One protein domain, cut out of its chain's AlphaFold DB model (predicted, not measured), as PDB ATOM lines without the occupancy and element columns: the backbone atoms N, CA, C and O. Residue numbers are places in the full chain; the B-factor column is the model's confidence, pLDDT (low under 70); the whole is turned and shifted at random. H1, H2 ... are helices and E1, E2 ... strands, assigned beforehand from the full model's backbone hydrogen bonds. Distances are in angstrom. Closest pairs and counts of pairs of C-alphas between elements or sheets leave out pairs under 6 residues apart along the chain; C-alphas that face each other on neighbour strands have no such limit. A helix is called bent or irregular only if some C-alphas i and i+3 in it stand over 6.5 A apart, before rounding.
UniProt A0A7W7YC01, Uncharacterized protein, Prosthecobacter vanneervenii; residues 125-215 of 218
ATOM      1  N   VAL A 125      18.615  22.668  25.191       96.19
ATOM      2  CA  VAL A 125      17.472  21.755  25.182       96.19
ATOM      3  C   VAL A 125      16.229  22.480  24.700       96.19
ATOM      4  O   VAL A 125      15.879  23.543  25.205       96.19
ATOM      5  N   THR A 126      15.543  21.889  23.724       96.88
ATOM      6  CA  THR A 126      14.299  22.418  23.158       96.88
ATOM      7  C   THR A 126      13.193  21.383  23.289       96.88
ATOM      8  O   THR A 126      13.383  20.222  22.935       96.88
ATOM      9  N   VAL A 127      12.025  21.805  23.769       97.69
ATOM     10  CA  VAL A 127      10.855  20.945  23.982       97.69
ATOM     11  C   VAL A 127       9.599  21.578  23.405       97.69
ATOM     12  O   VAL A 127       9.491  22.800  23.290       97.69
ATOM     13  N   VAL A 128       8.636  20.747  23.017       97.38
ATOM     14  CA  VAL A 128       7.375  21.210  22.422       97.38
ATOM     15  C   VAL A 128       6.539  21.944  23.469       97.38
ATOM     16  O   VAL A 128       6.405  21.490  24.603       97.38
ATOM     17  N   ASN A 129       5.940  23.071  23.083       96.88
ATOM     18  CA  ASN A 129       4.969  23.776  23.909       96.88
ATOM     19  C   ASN A 129       3.574  23.147  23.737       96.88
ATOM     20  O   ASN A 129       2.997  23.253  22.651       96.88
ATOM     21  N   PRO A 130       2.991  22.533  24.780       95.88
ATOM     22  CA  PRO A 130       1.683  21.893  24.667       95.88
ATOM     23  C   PRO A 130       0.516  22.885  24.743       95.88
ATOM     24  O   PRO A 130      -0.619  22.499  24.468       95.88
ATOM     25  N   VAL A 131       0.756  24.146  25.128       95.44
ATOM     26  CA  VAL A 131      -0.309  25.131  25.357       95.44
ATOM     27  C   VAL A 131      -0.946  25.561  24.029       95.44
ATOM     28  O   VAL A 131      -0.293  26.226  23.216       95.44
ATOM     29  N   PRO A 132      -2.238  25.256  23.796       91.12
ATOM     30  CA  PRO A 132      -2.915  25.651  22.568       91.12
ATOM     31  C   PRO A 132      -2.985  27.173  22.428       91.12
ATOM     32  O   PRO A 132      -3.127  27.893  23.413       91.12
ATOM     33  N   ALA A 133      -2.931  27.660  21.187       90.56
ATOM     34  CA  ALA A 133      -2.993  29.087  20.846       90.56
ATOM     35  C   ALA A 133      -1.887  29.974  21.462       90.56
ATOM     36  O   ALA A 133      -1.946  31.195  21.320       90.56
ATOM     37  N   SER A 134      -0.855  29.386  22.078       92.94
ATOM     38  CA  SER A 134       0.359  30.115  22.440       92.94
ATOM     39  C   SER A 134       1.066  30.653  21.182       92.94
ATOM     40  O   SER A 134       1.062  29.978  20.144       92.94
ATOM     41  N   PRO A 135       1.697  31.844  21.239       94.19
ATOM     42  CA  PRO A 135       2.559  32.320  20.155       94.19
ATOM     43  C   PRO A 135       3.817  31.452  19.975       94.19
ATOM     44  O   PRO A 135       4.397  31.433  18.885       94.19
ATOM     45  N   PHE A 136       4.217  30.703  21.009       97.06
ATOM     46  CA  PHE A 136       5.387  29.833  20.990       97.06
ATOM     47  C   PHE A 136       4.998  28.385  20.701       97.06
ATOM     48  O   PHE A 136       4.065  27.841  21.285       97.06
ATOM     49  N   THR A 137       5.752  27.754  19.809       97.00
ATOM     50  CA  THR A 137       5.641  26.326  19.481       97.00
ATOM     51  C   THR A 137       6.563  25.454  20.314       97.00
ATOM     52  O   THR A 137       6.248  24.290  20.531       97.00
ATOM     53  N   HIS A 138       7.680  26.012  20.778       98.19
ATOM     54  CA  HIS A 138       8.656  25.319  21.604       98.19
ATOM     55  C   HIS A 138       9.168  26.246  22.701       98.19
ATOM     56  O   HIS A 138       9.138  27.472  22.558       98.19
ATOM     57  N   TRP A 139       9.663  25.630  23.765       98.12
ATOM     58  CA  TRP A 139      10.457  26.274  24.798       98.12
ATOM     59  C   TRP A 139      11.883  25.754  24.709       98.12
ATOM     60  O   TRP A 139      12.090  24.565  24.472       98.12
ATOM     61  N   ARG A 140      12.857  26.639  24.899       98.00
ATOM     62  CA  ARG A 140      14.277  26.301  24.843       98.00
ATOM     63  C   ARG A 140      14.985  26.825  26.080       98.00
ATOM     64  O   ARG A 140      14.806  27.990  26.417       98.00
ATOM     65  N   ILE A 141      15.778  25.982  26.729       98.00
ATOM     66  CA  ILE A 141      16.714  26.391  27.778       98.00
ATOM     67  C   ILE A 141      18.116  26.259  27.195       98.00
ATOM     68  O   ILE A 141      18.468  25.197  26.680       98.00
ATOM     69  N   GLN A 142      18.887  27.341  27.253       97.25
ATOM     70  CA  GLN A 142      20.228  27.398  26.687       97.25
ATOM     71  C   GLN A 142      21.215  28.032  27.669       97.25
ATOM     72  O   GLN A 142      20.874  29.000  28.347       97.25
ATOM     73  N   THR A 143      22.437  27.500  27.716       97.12
ATOM     74  CA  THR A 143      23.552  28.107  28.454       97.12
ATOM     75  C   THR A 143      24.155  29.242  27.643       97.12
ATOM     76  O   THR A 143      24.472  29.076  26.462       97.12
ATOM     77  N   LEU A 144      24.312  30.394  28.285       95.75
ATOM     78  CA  LEU A 144      24.940  31.579  27.725       95.75
ATOM     79  C   LEU A 144      26.189  31.935  28.522       95.75
ATOM     80  O   LEU A 144      26.250  31.704  29.730       95.75
ATOM     81  N   ARG A 145      27.136  32.579  27.853       94.44
ATOM     82  CA  ARG A 145      28.307  33.207  28.461       94.44
ATOM     83  C   ARG A 145      28.399  34.666  28.026       94.44
ATOM     84  O   ARG A 145      27.825  35.047  27.006       94.44
ATOM     85  N   CYS A 146      29.098  35.470  28.812       93.88
ATOM     86  CA  CYS A 146      29.342  36.880  28.525       93.88
ATOM     87  C   CYS A 146      30.818  37.177  28.763       93.88
ATOM     88  O   CYS A 146      31.367  36.734  29.772       93.88
ATOM     89  N   LEU A 147      31.457  37.892  27.840       92.06
ATOM     90  CA  LEU A 147      32.820  38.373  28.051       92.06
ATOM     91  C   LEU A 147      32.833  39.369  29.214       92.06
ATOM     92  O   LEU A 147      31.929  40.195  29.348       92.06
ATOM     93  N   SER A 148      33.867  39.298  30.047       87.88
ATOM     94  CA  SER A 148      34.004  40.158  31.221       87.88
ATOM     95  C   SER A 148      34.065  41.630  30.818       87.88
ATOM     96  O   SER A 148      34.981  42.061  30.115       87.88
ATOM     97  N   GLY A 149      33.110  42.421  31.309       85.44
ATOM     98  CA  GLY A 149      33.002  43.845  30.976       85.44
ATOM     99  C   GLY A 149      32.314  44.148  29.639       85.44
ATOM    100  O   GLY A 149      32.341  45.304  29.208       85.44
ATOM    101  N   ASP A 150      31.707  43.145  29.005       86.81
ATOM    102  CA  ASP A 150      30.716  43.301  27.938       86.81
ATOM    103  C   ASP A 150      29.291  43.128  28.514       86.81
ATOM    104  O   ASP A 150      29.114  42.605  29.610       86.81
ATOM    105  N   ASP A 151      28.277  43.566  27.768       83.62
ATOM    106  CA  ASP A 151      26.851  43.336  28.054       83.62
ATOM    107  C   ASP A 151      26.223  42.332  27.055       83.62
ATOM    108  O   ASP A 151      25.019  42.049  27.098       83.62
ATOM    109  N   ALA A 152      27.012  41.825  26.100       87.62
ATOM    110  CA  ALA A 152      26.556  40.921  25.053       87.62
ATOM    111  C   ALA A 152      26.692  39.445  25.460       87.62
ATOM    112  O   ALA A 152      27.783  38.878  25.497       87.62
ATOM    113  N   PHE A 153      25.549  38.794  25.681       91.88
ATOM    114  CA  PHE A 153      25.489  37.352  25.905       91.88
ATOM    115  C   PHE A 153      25.529  36.576  24.590       91.88
ATOM    116  O   PHE A 153      24.776  36.865  23.653       91.88
ATOM    117  N   GLU A 154      26.337  35.522  24.563       93.94
ATOM    118  CA  GLU A 154      26.412  34.572  23.460       93.94
ATOM    119  C   GLU A 154      26.143  33.133  23.927       93.94
ATOM    120  O   GLU A 154      26.402  32.788  25.084       93.94
ATOM    121  N   PRO A 155      25.611  32.265  23.049       95.12
ATOM    122  CA  PRO A 155      25.501  30.841  23.323       95.12
ATOM    123  C   PRO A 155      26.839  30.197  23.664       95.12
ATOM    124  O   PRO A 155      27.781  30.276  22.878       95.12
ATOM    125  N   MET A 156      26.877  29.461  24.772       94.69
ATOM    126  CA  MET A 156      27.986  28.556  25.034       94.69
ATOM    127  C   MET A 156      27.869  27.335  24.113       94.69
ATOM    128  O   MET A 156      26.803  26.721  23.988       94.69
ATOM    129  N   CYS A 157      28.959  27.002  23.440       93.25
ATOM    130  CA  CYS A 157      29.083  25.923  22.476       93.25
ATOM    131  C   CYS A 157      29.889  24.755  23.050       93.25
ATOM    132  O   CYS A 157      30.665  24.884  23.992       93.25
ATOM    133  N   TYR A 158      29.692  23.577  22.464       92.69
ATOM    134  CA  TYR A 158      30.433  22.384  22.856       92.69
ATOM    135  C   TYR A 158      31.931  22.561  22.563       92.69
ATOM    136  O   TYR A 158      32.294  22.847  21.422       92.69
ATOM    137  N   GLY A 159      32.777  22.388  23.584       91.12
ATOM    138  CA  GLY A 159      34.221  22.650  23.517       91.12
ATOM    139  C   GLY A 159      34.648  24.027  24.037       91.12
ATOM    140  O   GLY A 159      35.845  24.258  24.177       91.12
ATOM    141  N   ASP A 160      33.710  24.918  24.364       92.56
ATOM    142  CA  ASP A 160      34.034  26.142  25.102       92.56
ATOM    143  C   ASP A 160      34.470  25.807  26.535       92.56
ATOM    144  O   ASP A 160      33.835  24.975  27.188       92.56
ATOM    145  N   ASP A 161      35.521  26.466  27.036       90.38
ATOM    146  CA  ASP A 161      36.011  26.283  28.407       90.38
ATOM    147  C   ASP A 161      35.028  26.922  29.414       90.38
ATOM    148  O   ASP A 161      34.858  28.145  29.414       90.38
ATOM    149  N   PRO A 162      34.356  26.132  30.277       88.44
ATOM    150  CA  PRO A 162      33.460  26.664  31.306       88.44
ATOM    151  C   PRO A 162      34.168  27.499  32.377       88.44
ATOM    152  O   PRO A 162      33.503  28.236  33.107       88.44
ATOM    153  N   SER A 163      35.488  27.348  32.487       87.00
ATOM    154  CA  SER A 163      36.344  27.989  33.483       87.00
ATOM    155  C   SER A 163      37.212  29.096  32.876       87.00
ATOM    156  O   SER A 163      38.164  29.542  33.519       87.00
ATOM    157  N   ASP A 164      36.909  29.541  31.650       89.44
ATOM    158  CA  ASP A 164      37.646  30.615  30.980       89.44
ATOM    159  C   ASP A 164      37.570  31.925  31.794       89.44
ATOM    160  O   ASP A 164      36.478  32.483  31.957       89.44
ATOM    161  N   PRO A 165      38.704  32.453  32.298       88.88
ATOM    162  CA  PRO A 165      38.718  33.661  33.116       88.88
ATOM    163  C   PRO A 165      38.380  34.937  32.334       88.88
ATOM    164  O   PRO A 165      38.170  35.981  32.956       88.88
ATOM    165  N   GLU A 166      38.355  34.899  30.997       92.44
ATOM    166  CA  GLU A 166      37.901  36.031  30.183       92.44
ATOM    167  C   GLU A 166      36.379  36.204  30.242       92.44
ATOM    168  O   GLU A 166      35.873  37.305  30.005       92.44
ATOM    169  N   TYR A 167      35.641  35.161  30.620       92.06
ATOM    170  CA  TYR A 167      34.186  35.169  30.687       92.06
ATOM    171  C   TYR A 167      33.671  35.320  32.121       92.06
ATOM    172  O   TYR A 167      34.254  34.841  33.094       92.06
ATOM    173  N   GLU A 168      32.523  35.980  32.252       91.25
ATOM    174  CA  GLU A 168      31.752  35.943  33.487       91.25
ATOM    175  C   GLU A 168      31.145  34.552  33.703       91.25
ATOM    176  O   GLU A 168      31.033  33.733  32.788       91.25
ATOM    177  N   THR A 169      30.683  34.295  34.929       89.31
ATOM    178  CA  THR A 169      29.938  33.076  35.235       89.31
ATOM    179  C   THR A 169      28.745  32.933  34.290       89.31
ATOM    180  O   THR A 169      27.856  33.783  34.253       89.31
ATOM    181  N   SER A 170      28.717  31.825  33.550       93.31
ATOM    182  CA  SER A 170      27.660  31.508  32.591       93.31
ATOM    183  C   SER A 170      26.278  31.462  33.242       93.31
ATOM    184  O   SER A 170      26.134  31.205  34.436       93.31
ATOM    185  N   ILE A 171      25.232  31.682  32.456       94.69
ATOM    186  CA  ILE A 171      23.838  31.669  32.920       94.69
ATOM    187  C   ILE A 171      22.990  30.752  32.047       94.69
ATOM    188  O   ILE A 171      23.389  30.370  30.949       94.69
ATOM    189  N   LEU A 172      21.789  30.424  32.513       97.19
ATOM    190  CA  LEU A 172      20.778  29.745  31.711       97.19
ATOM    191  C   LEU A 172      19.703  30.738  31.291       97.19
ATOM    192  O   LEU A 172      19.121  31.409  32.137       97.19
ATOM    193  N   ALA A 173      19.368  30.767  30.010       97.75
ATOM    194  CA  ALA A 173      18.268  31.566  29.494       97.75
ATOM    195  C   ALA A 173      17.135  30.673  28.984       97.75
ATOM    196  O   ALA A 173      17.351  29.705  28.248       97.75
ATOM    197  N   LEU A 174      15.909  31.019  29.376       98.50
ATOM    198  CA  LEU A 174      14.685  30.454  28.826       98.50
ATOM    199  C   LEU A 174      14.214  31.308  27.651       98.50
ATOM    200  O   LEU A 174      14.048  32.526  27.770       98.50
ATOM    201  N   TYR A 175      13.903  30.637  26.551       98.44
ATOM    202  CA  TYR A 175      13.397  31.239  25.331       98.44
ATOM    203  C   TYR A 175      12.083  30.608  24.882       98.44
ATOM    204  O   TYR A 175      11.878  29.396  25.000       98.44
ATOM    205  N   GLY A 176      11.218  31.429  24.291       97.94
ATOM    206  CA  GLY A 176      10.091  30.980  23.480       97.94
ATOM    207  C   GLY A 176      10.478  30.940  22.001       97.94
ATOM    208  O   GLY A 176      11.077  31.884  21.489       97.94
ATOM    209  N   VAL A 177      10.129  29.863  21.293       97.69
ATOM    210  CA  VAL A 177      10.392  29.720  19.849       97.69
ATOM    211  C   VAL A 177       9.076  29.694  19.086       97.69
ATOM    212  O   VAL A 177       8.239  28.805  19.280       97.69
ATOM    213  N   ASN A 178       8.864  30.666  18.203       96.06
ATOM    214  CA  ASN A 178       7.616  30.776  17.449       96.06
ATOM    215  C   ASN A 178       7.593  29.887  16.187       96.06
ATOM    216  O   ASN A 178       8.570  29.226  15.842       96.06
ATOM    217  N   LYS A 179       6.463  29.882  15.465       93.88
ATOM    218  CA  LYS A 179       6.285  29.090  14.227       93.88
ATOM    219  C   LYS A 179       7.267  29.438  13.103       93.88
ATOM    220  O   LYS A 179       7.483  28.611  12.226       93.88
ATOM    221  N   ALA A 180       7.807  30.655  13.099       95.00
ATOM    222  CA  ALA A 180       8.797  31.105  12.126       95.00
ATOM    223  C   ALA A 180      10.239  30.773  12.556       95.00
ATOM    224  O   ALA A 180      11.173  31.133  11.845       95.00
ATOM    225  N   GLY A 181      10.426  30.117  13.708       93.31
ATOM    226  CA  GLY A 181      11.740  29.831  14.281       93.31
ATOM    227  C   GLY A 181      12.399  31.035  14.958       93.31
ATOM    228  O   GLY A 181      13.559  30.943  15.344       93.31
ATOM    229  N   LEU A 182      11.686  32.158  15.114       95.50
ATOM    230  CA  LEU A 182      12.208  33.308  15.847       95.50
ATOM    231  C   LEU A 182      12.225  32.989  17.341       95.50
ATOM    232  O   LEU A 182      11.248  32.466  17.887       95.50
ATOM    233  N   ILE A 183      13.344  33.338  17.966       96.12
ATOM    234  CA  ILE A 183      13.634  33.105  19.372       96.12
ATOM    235  C   ILE A 183      13.372  34.407  20.130       96.12
ATOM    236  O   ILE A 183      13.902  35.455  19.766       96.12
ATOM    237  N   GLU A 184      12.562  34.331  21.179       96.88
ATOM    238  CA  GLU A 184      12.267  35.443  22.080       96.88
ATOM    239  C   GLU A 184      12.771  35.104  23.481       96.88
ATOM    240  O   GLU A 184      12.449  34.041  24.019       96.88
ATOM    241  N   HIS A 185      13.597  35.982  24.051       97.12
ATOM    242  CA  HIS A 185      14.084  35.852  25.425       97.12
ATOM    243  C   HIS A 185      12.949  36.070  26.418       97.12
ATOM    244  O   HIS A 185      12.115  36.955  26.237       97.12
ATOM    245  N   ILE A 186      12.920  35.242  27.460       97.38
ATOM    246  CA  ILE A 186      11.855  35.252  28.460       97.38
ATOM    247  C   ILE A 186      12.425  35.617  29.822       97.38
ATOM    248  O   ILE A 186      11.893  36.506  30.488       97.38
ATOM    249  N   LYS A 187      13.456  34.884  30.267       97.81
ATOM    250  CA  LYS A 187      14.064  35.062  31.587       97.81
ATOM    251  C   LYS A 187      15.382  34.295  31.730       97.81
ATOM    252  O   LYS A 187      15.506  33.198  31.189       97.81
ATOM    253  N   ASP A 188      16.277  34.838  32.551       97.12
ATOM    254  CA  ASP A 188      17.542  34.219  32.958       97.12
ATOM    255  C   ASP A 188      17.468  33.526  34.327       97.12
ATOM    256  O   ASP A 188      16.677  33.896  35.206       97.12
ATOM    257  N   PHE A 189      18.320  32.519  34.503       96.62
ATOM    258  CA  PHE A 189      18.384  31.630  35.656       96.62
ATOM    259  C   PHE A 189      19.824  31.233  35.972       96.62
ATOM    260  O   PHE A 189      20.687  31.172  35.099       96.62
ATOM    261  N   THR A 190      20.062  30.903  37.240       93.75
ATOM    262  CA  THR A 190      21.352  30.389  37.712       93.75
ATOM    263  C   THR A 190      21.410  28.864  37.732       93.75
ATOM    264  O   THR A 190      22.503  28.309  37.725       93.75
ATOM    265  N   ASN A 191      20.272  28.171  37.752       94.88
ATOM    266  CA  ASN A 191      20.221  26.710  37.766       94.88
ATOM    267  C   ASN A 191      19.072  26.176  36.906       94.88
ATOM    268  O   ASN A 191      18.068  26.860  36.668       94.88
ATOM    269  N   TYR A 192      19.240  24.943  36.437       96.81
ATOM    270  CA  TYR A 192      18.304  24.314  35.509       96.81
ATOM    271  C   TYR A 192      16.932  24.051  36.129       96.81
ATOM    272  O   TYR A 192      15.901  24.290  35.493       96.81
ATOM    273  N   ALA A 193      16.903  23.619  37.390       96.50
ATOM    274  CA  ALA A 193      15.665  23.298  38.089       96.50
ATOM    275  C   ALA A 193      14.712  24.506  38.166       96.50
ATOM    276  O   ALA A 193      13.510  24.361  37.929       96.50
ATOM    277  N   ASP A 194      15.238  25.705  38.426       97.12
ATOM    278  CA  ASP A 194      14.456  26.942  38.468       97.12
ATOM    279  C   ASP A 194      13.940  27.352  37.084       97.12
ATOM    280  O   ASP A 194      12.787  27.788  36.965       97.12
ATOM    281  N   ALA A 195      14.754  27.175  36.038       97.56
ATOM    282  CA  ALA A 195      14.347  27.429  34.659       97.56
ATOM    283  C   ALA A 195      13.175  26.517  34.255       97.56
ATOM    284  O   ALA A 195      12.153  27.000  33.754       97.56
ATOM    285  N   VAL A 196      13.270  25.218  34.557       97.75
ATOM    286  CA  VAL A 196      12.200  24.238  34.315       97.75
ATOM    287  C   VAL A 196      10.956  24.563  35.142       97.75
ATOM    288  O   VAL A 196       9.851  24.626  34.601       97.75
ATOM    289  N   ALA A 197      11.108  24.834  36.441       97.50
ATOM    290  CA  ALA A 197       9.985  25.158  37.319       97.50
ATOM    291  C   ALA A 197       9.243  26.426  36.869       97.50
ATOM    292  O   ALA A 197       8.019  26.516  37.006       97.50
ATOM    293  N   PHE A 198       9.959  27.415  36.331       98.00
ATOM    294  CA  PHE A 198       9.349  28.600  35.744       98.00
ATOM    295  C   PHE A 198       8.646  28.287  34.421       98.00
ATOM    296  O   PHE A 198       7.495  28.694  34.250       98.00
ATOM    297  N   ALA A 199       9.282  27.525  33.527       97.31
ATOM    298  CA  ALA A 199       8.686  27.116  32.257       97.31
ATOM    299  C   ALA A 199       7.358  26.367  32.465       97.31
ATOM    300  O   ALA A 199       6.357  26.703  31.835       97.31
ATOM    301  N   VAL A 200       7.300  25.440  33.427       96.88
ATOM    302  CA  VAL A 200       6.076  24.699  33.787       96.88
ATOM    303  C   VAL A 200       4.966  25.616  34.310       96.88
ATOM    304  O   VAL A 200       3.787  25.371  34.046       96.88
ATOM    305  N   LYS A 201       5.308  26.698  35.021       96.44
ATOM    306  CA  LYS A 201       4.318  27.677  35.508       96.44
ATOM    307  C   LYS A 201       3.693  28.487  34.375       96.44
ATOM    308  O   LYS A 201       2.494  28.752  34.424       96.44
ATOM    309  N   ILE A 202       4.488  28.906  33.389       95.94
ATOM    310  CA  ILE A 202       4.006  29.734  32.270       95.94
ATOM    311  C   ILE A 202       3.423  28.902  31.121       95.94
ATOM    312  O   ILE A 202       2.593  29.403  30.364       95.94
ATOM    313  N   ALA A 203       3.817  27.632  31.012       95.62
ATOM    314  CA  ALA A 203       3.327  26.679  30.029       95.62
ATOM    315  C   ALA A 203       2.970  25.335  30.692       95.62
ATOM    316  O   ALA A 203       3.761  24.389  30.656       95.62
ATOM    317  N   PRO A 204       1.773  25.228  31.300       94.88
ATOM    318  CA  PRO A 204       1.348  24.007  31.974       94.88
ATOM    319  C   PRO A 204       1.406  22.783  31.054       94.88
ATOM    320  O   PRO A 204       0.818  22.782  29.972       94.88
ATOM    321  N   GLY A 205       2.097  21.737  31.513       94.31
ATOM    322  CA  GLY A 205       2.279  20.476  30.790       94.31
ATOM    323  C   GLY A 205       3.541  20.394  29.929       94.31
ATOM    324  O   GLY A 205       3.740  19.364  29.294       94.31
ATOM    325  N   VAL A 206       4.368  21.445  29.854       96.50
ATOM    326  CA  VAL A 206       5.679  21.345  29.191       96.50
ATOM    327  C   VAL A 206       6.574  20.365  29.957       96.50
ATOM    328  O   VAL A 206       6.646  20.420  31.184       96.50
ATOM    329  N   GLU A 207       7.255  19.478  29.235       96.31
ATOM    330  CA  GLU A 207       8.110  18.439  29.815       96.31
ATOM    331  C   GLU A 207       9.547  18.634  29.340       96.31
ATOM    332  O   GLU A 207       9.889  18.326  28.200       96.31
ATOM    333  N   PHE A 208      10.383  19.177  30.224       97.19
ATOM    334  CA  PHE A 208      11.831  19.202  30.049       97.19
ATOM    335  C   PHE A 208      12.462  17.912  30.604       97.19
ATOM    336  O   PHE A 208      11.916  17.343  31.553       97.19
ATOM    337  N   PRO A 209      13.590  17.434  30.039       96.19
ATOM    338  CA  PRO A 209      14.315  16.285  30.579       96.19
ATOM    339  C   PRO A 209      14.696  16.495  32.046       96.19
ATOM    340  O   PRO A 209      15.126  17.579  32.423       96.19
ATOM    341  N   VAL A 210      14.561  15.453  32.867       93.31
ATOM    342  CA  VAL A 210      15.000  15.497  34.273       93.31
ATOM    343  C   VAL A 210      16.525  15.557  34.350       93.31
ATOM    344  O   VAL A 210      17.062  16.400  35.059       93.31
ATOM    345  N   ASP A 211      17.190  14.719  33.550       92.38
ATOM    346  CA  ASP A 211      18.644  14.648  33.427       92.38
ATOM    347  C   ASP A 211      19.037  15.068  32.002       92.38
ATOM    348  O   ASP A 211      19.157  14.219  31.112       92.38
ATOM    349  N   PRO A 212      19.138  16.380  31.718       95.75
ATOM    350  CA  PRO A 212      19.467  16.841  30.379       95.75
ATOM    351  C   PRO A 212      20.886  16.432  29.978       95.75
ATOM    352  O   PRO A 212      21.804  16.397  30.797       95.75
ATOM    353  N   LEU A 213      21.058  16.155  28.688       95.12
ATOM    354  CA  LEU A 213      22.337  15.772  28.106       95.12
ATOM    355  C   LEU A 213      22.936  16.913  27.288       95.12
ATOM    356  O   LEU A 213      22.228  17.649  26.598       95.12
ATOM    357  N   VAL A 214      24.258  17.009  27.337       95.12
ATOM    358  CA  VAL A 214      25.082  17.871  26.497       95.12
ATOM    359  C   VAL A 214      25.806  16.980  25.498       95.12
ATOM    360  O   VAL A 214      26.585  16.106  25.874       95.12
ATOM    361  N   MET A 215      25.522  17.195  24.216       92.06
ATOM    362  CA  MET A 215      26.013  16.352  23.130       92.06
ATOM    363  C   MET A 215      26.994  17.131  22.249       92.06
ATOM    364  O   MET A 215      26.727  18.304  21.958       92.06
TER     365      MET A 215
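What this domain is: This is residues 125 to 215 of the 218 residues of an uncharacterized protein of Prosthecobacter vanneervenii (UniProt A0A7W7YC01). A strongly twisted antiparallel sheet of five strands has one helix, H1, over one face; the long, bent strand E2 runs through it, with E1 and E3 on one side and E4, then E5, on the other. The link from E1 to E2 and the long loop of residues 156 to 170 lie at opposite ends of the long axis. The printed part has 91 residues, with named elements in the order E1, E2, E3, E4, E5, H1; its class is mixed, helices and strands, with under half of the residues in named elements. It is compact, radius of gyration of the C-alphas 13.9 A, yet elongated, spanning 43 by 27 by 22 A.

Where its parts are: Find C-alpha 125 at (17.472, 21.755, 25.182), where E1, residues 125 to 128, begins. E2, residues 136 to 146, covers 26.1 A and bends by 56 degrees at residue 143. Next come E3, residues 153 to 155, E4, residues 171 to 178, 22.4 A, and E5, residues 183 to 189, 17.0 A. H1, residues 192 to 202, runs 15.6 A to C-alpha 202 at (4.006, 29.734, 32.270).

How they stand to each other: Look first at E1, E2 and E3, a meander, each strand the antiparallel neighbour of the one before: N 127 and O 139 are 2.8 A apart, N 145 and O 154 2.9 A. E2 pairs with E4 through N 140 and O 175, 2.9 A; the hairpin E4 and E5 has N 189 and O 172 at 2.7 A. H1 is on the sheet at a height of 9.2 A, over E4 and only just over E5, with 3 C-alphas there; it runs only just slantwise, at 31 degrees to E4 on the local plane. The closest C-alphas of E4 and H1, Leu 174 and Ala 195, are 6.6 A apart. In H1 every O i to N i+4 pair is within hydrogen-bond range.

The domain as a whole: The C-alphas farthest apart, Ala 133 and Pro 165, are 43.7 A apart. The link from E3 to E4 is long, and the printed part has no cut. No printed residue is under 70 in pLDDT.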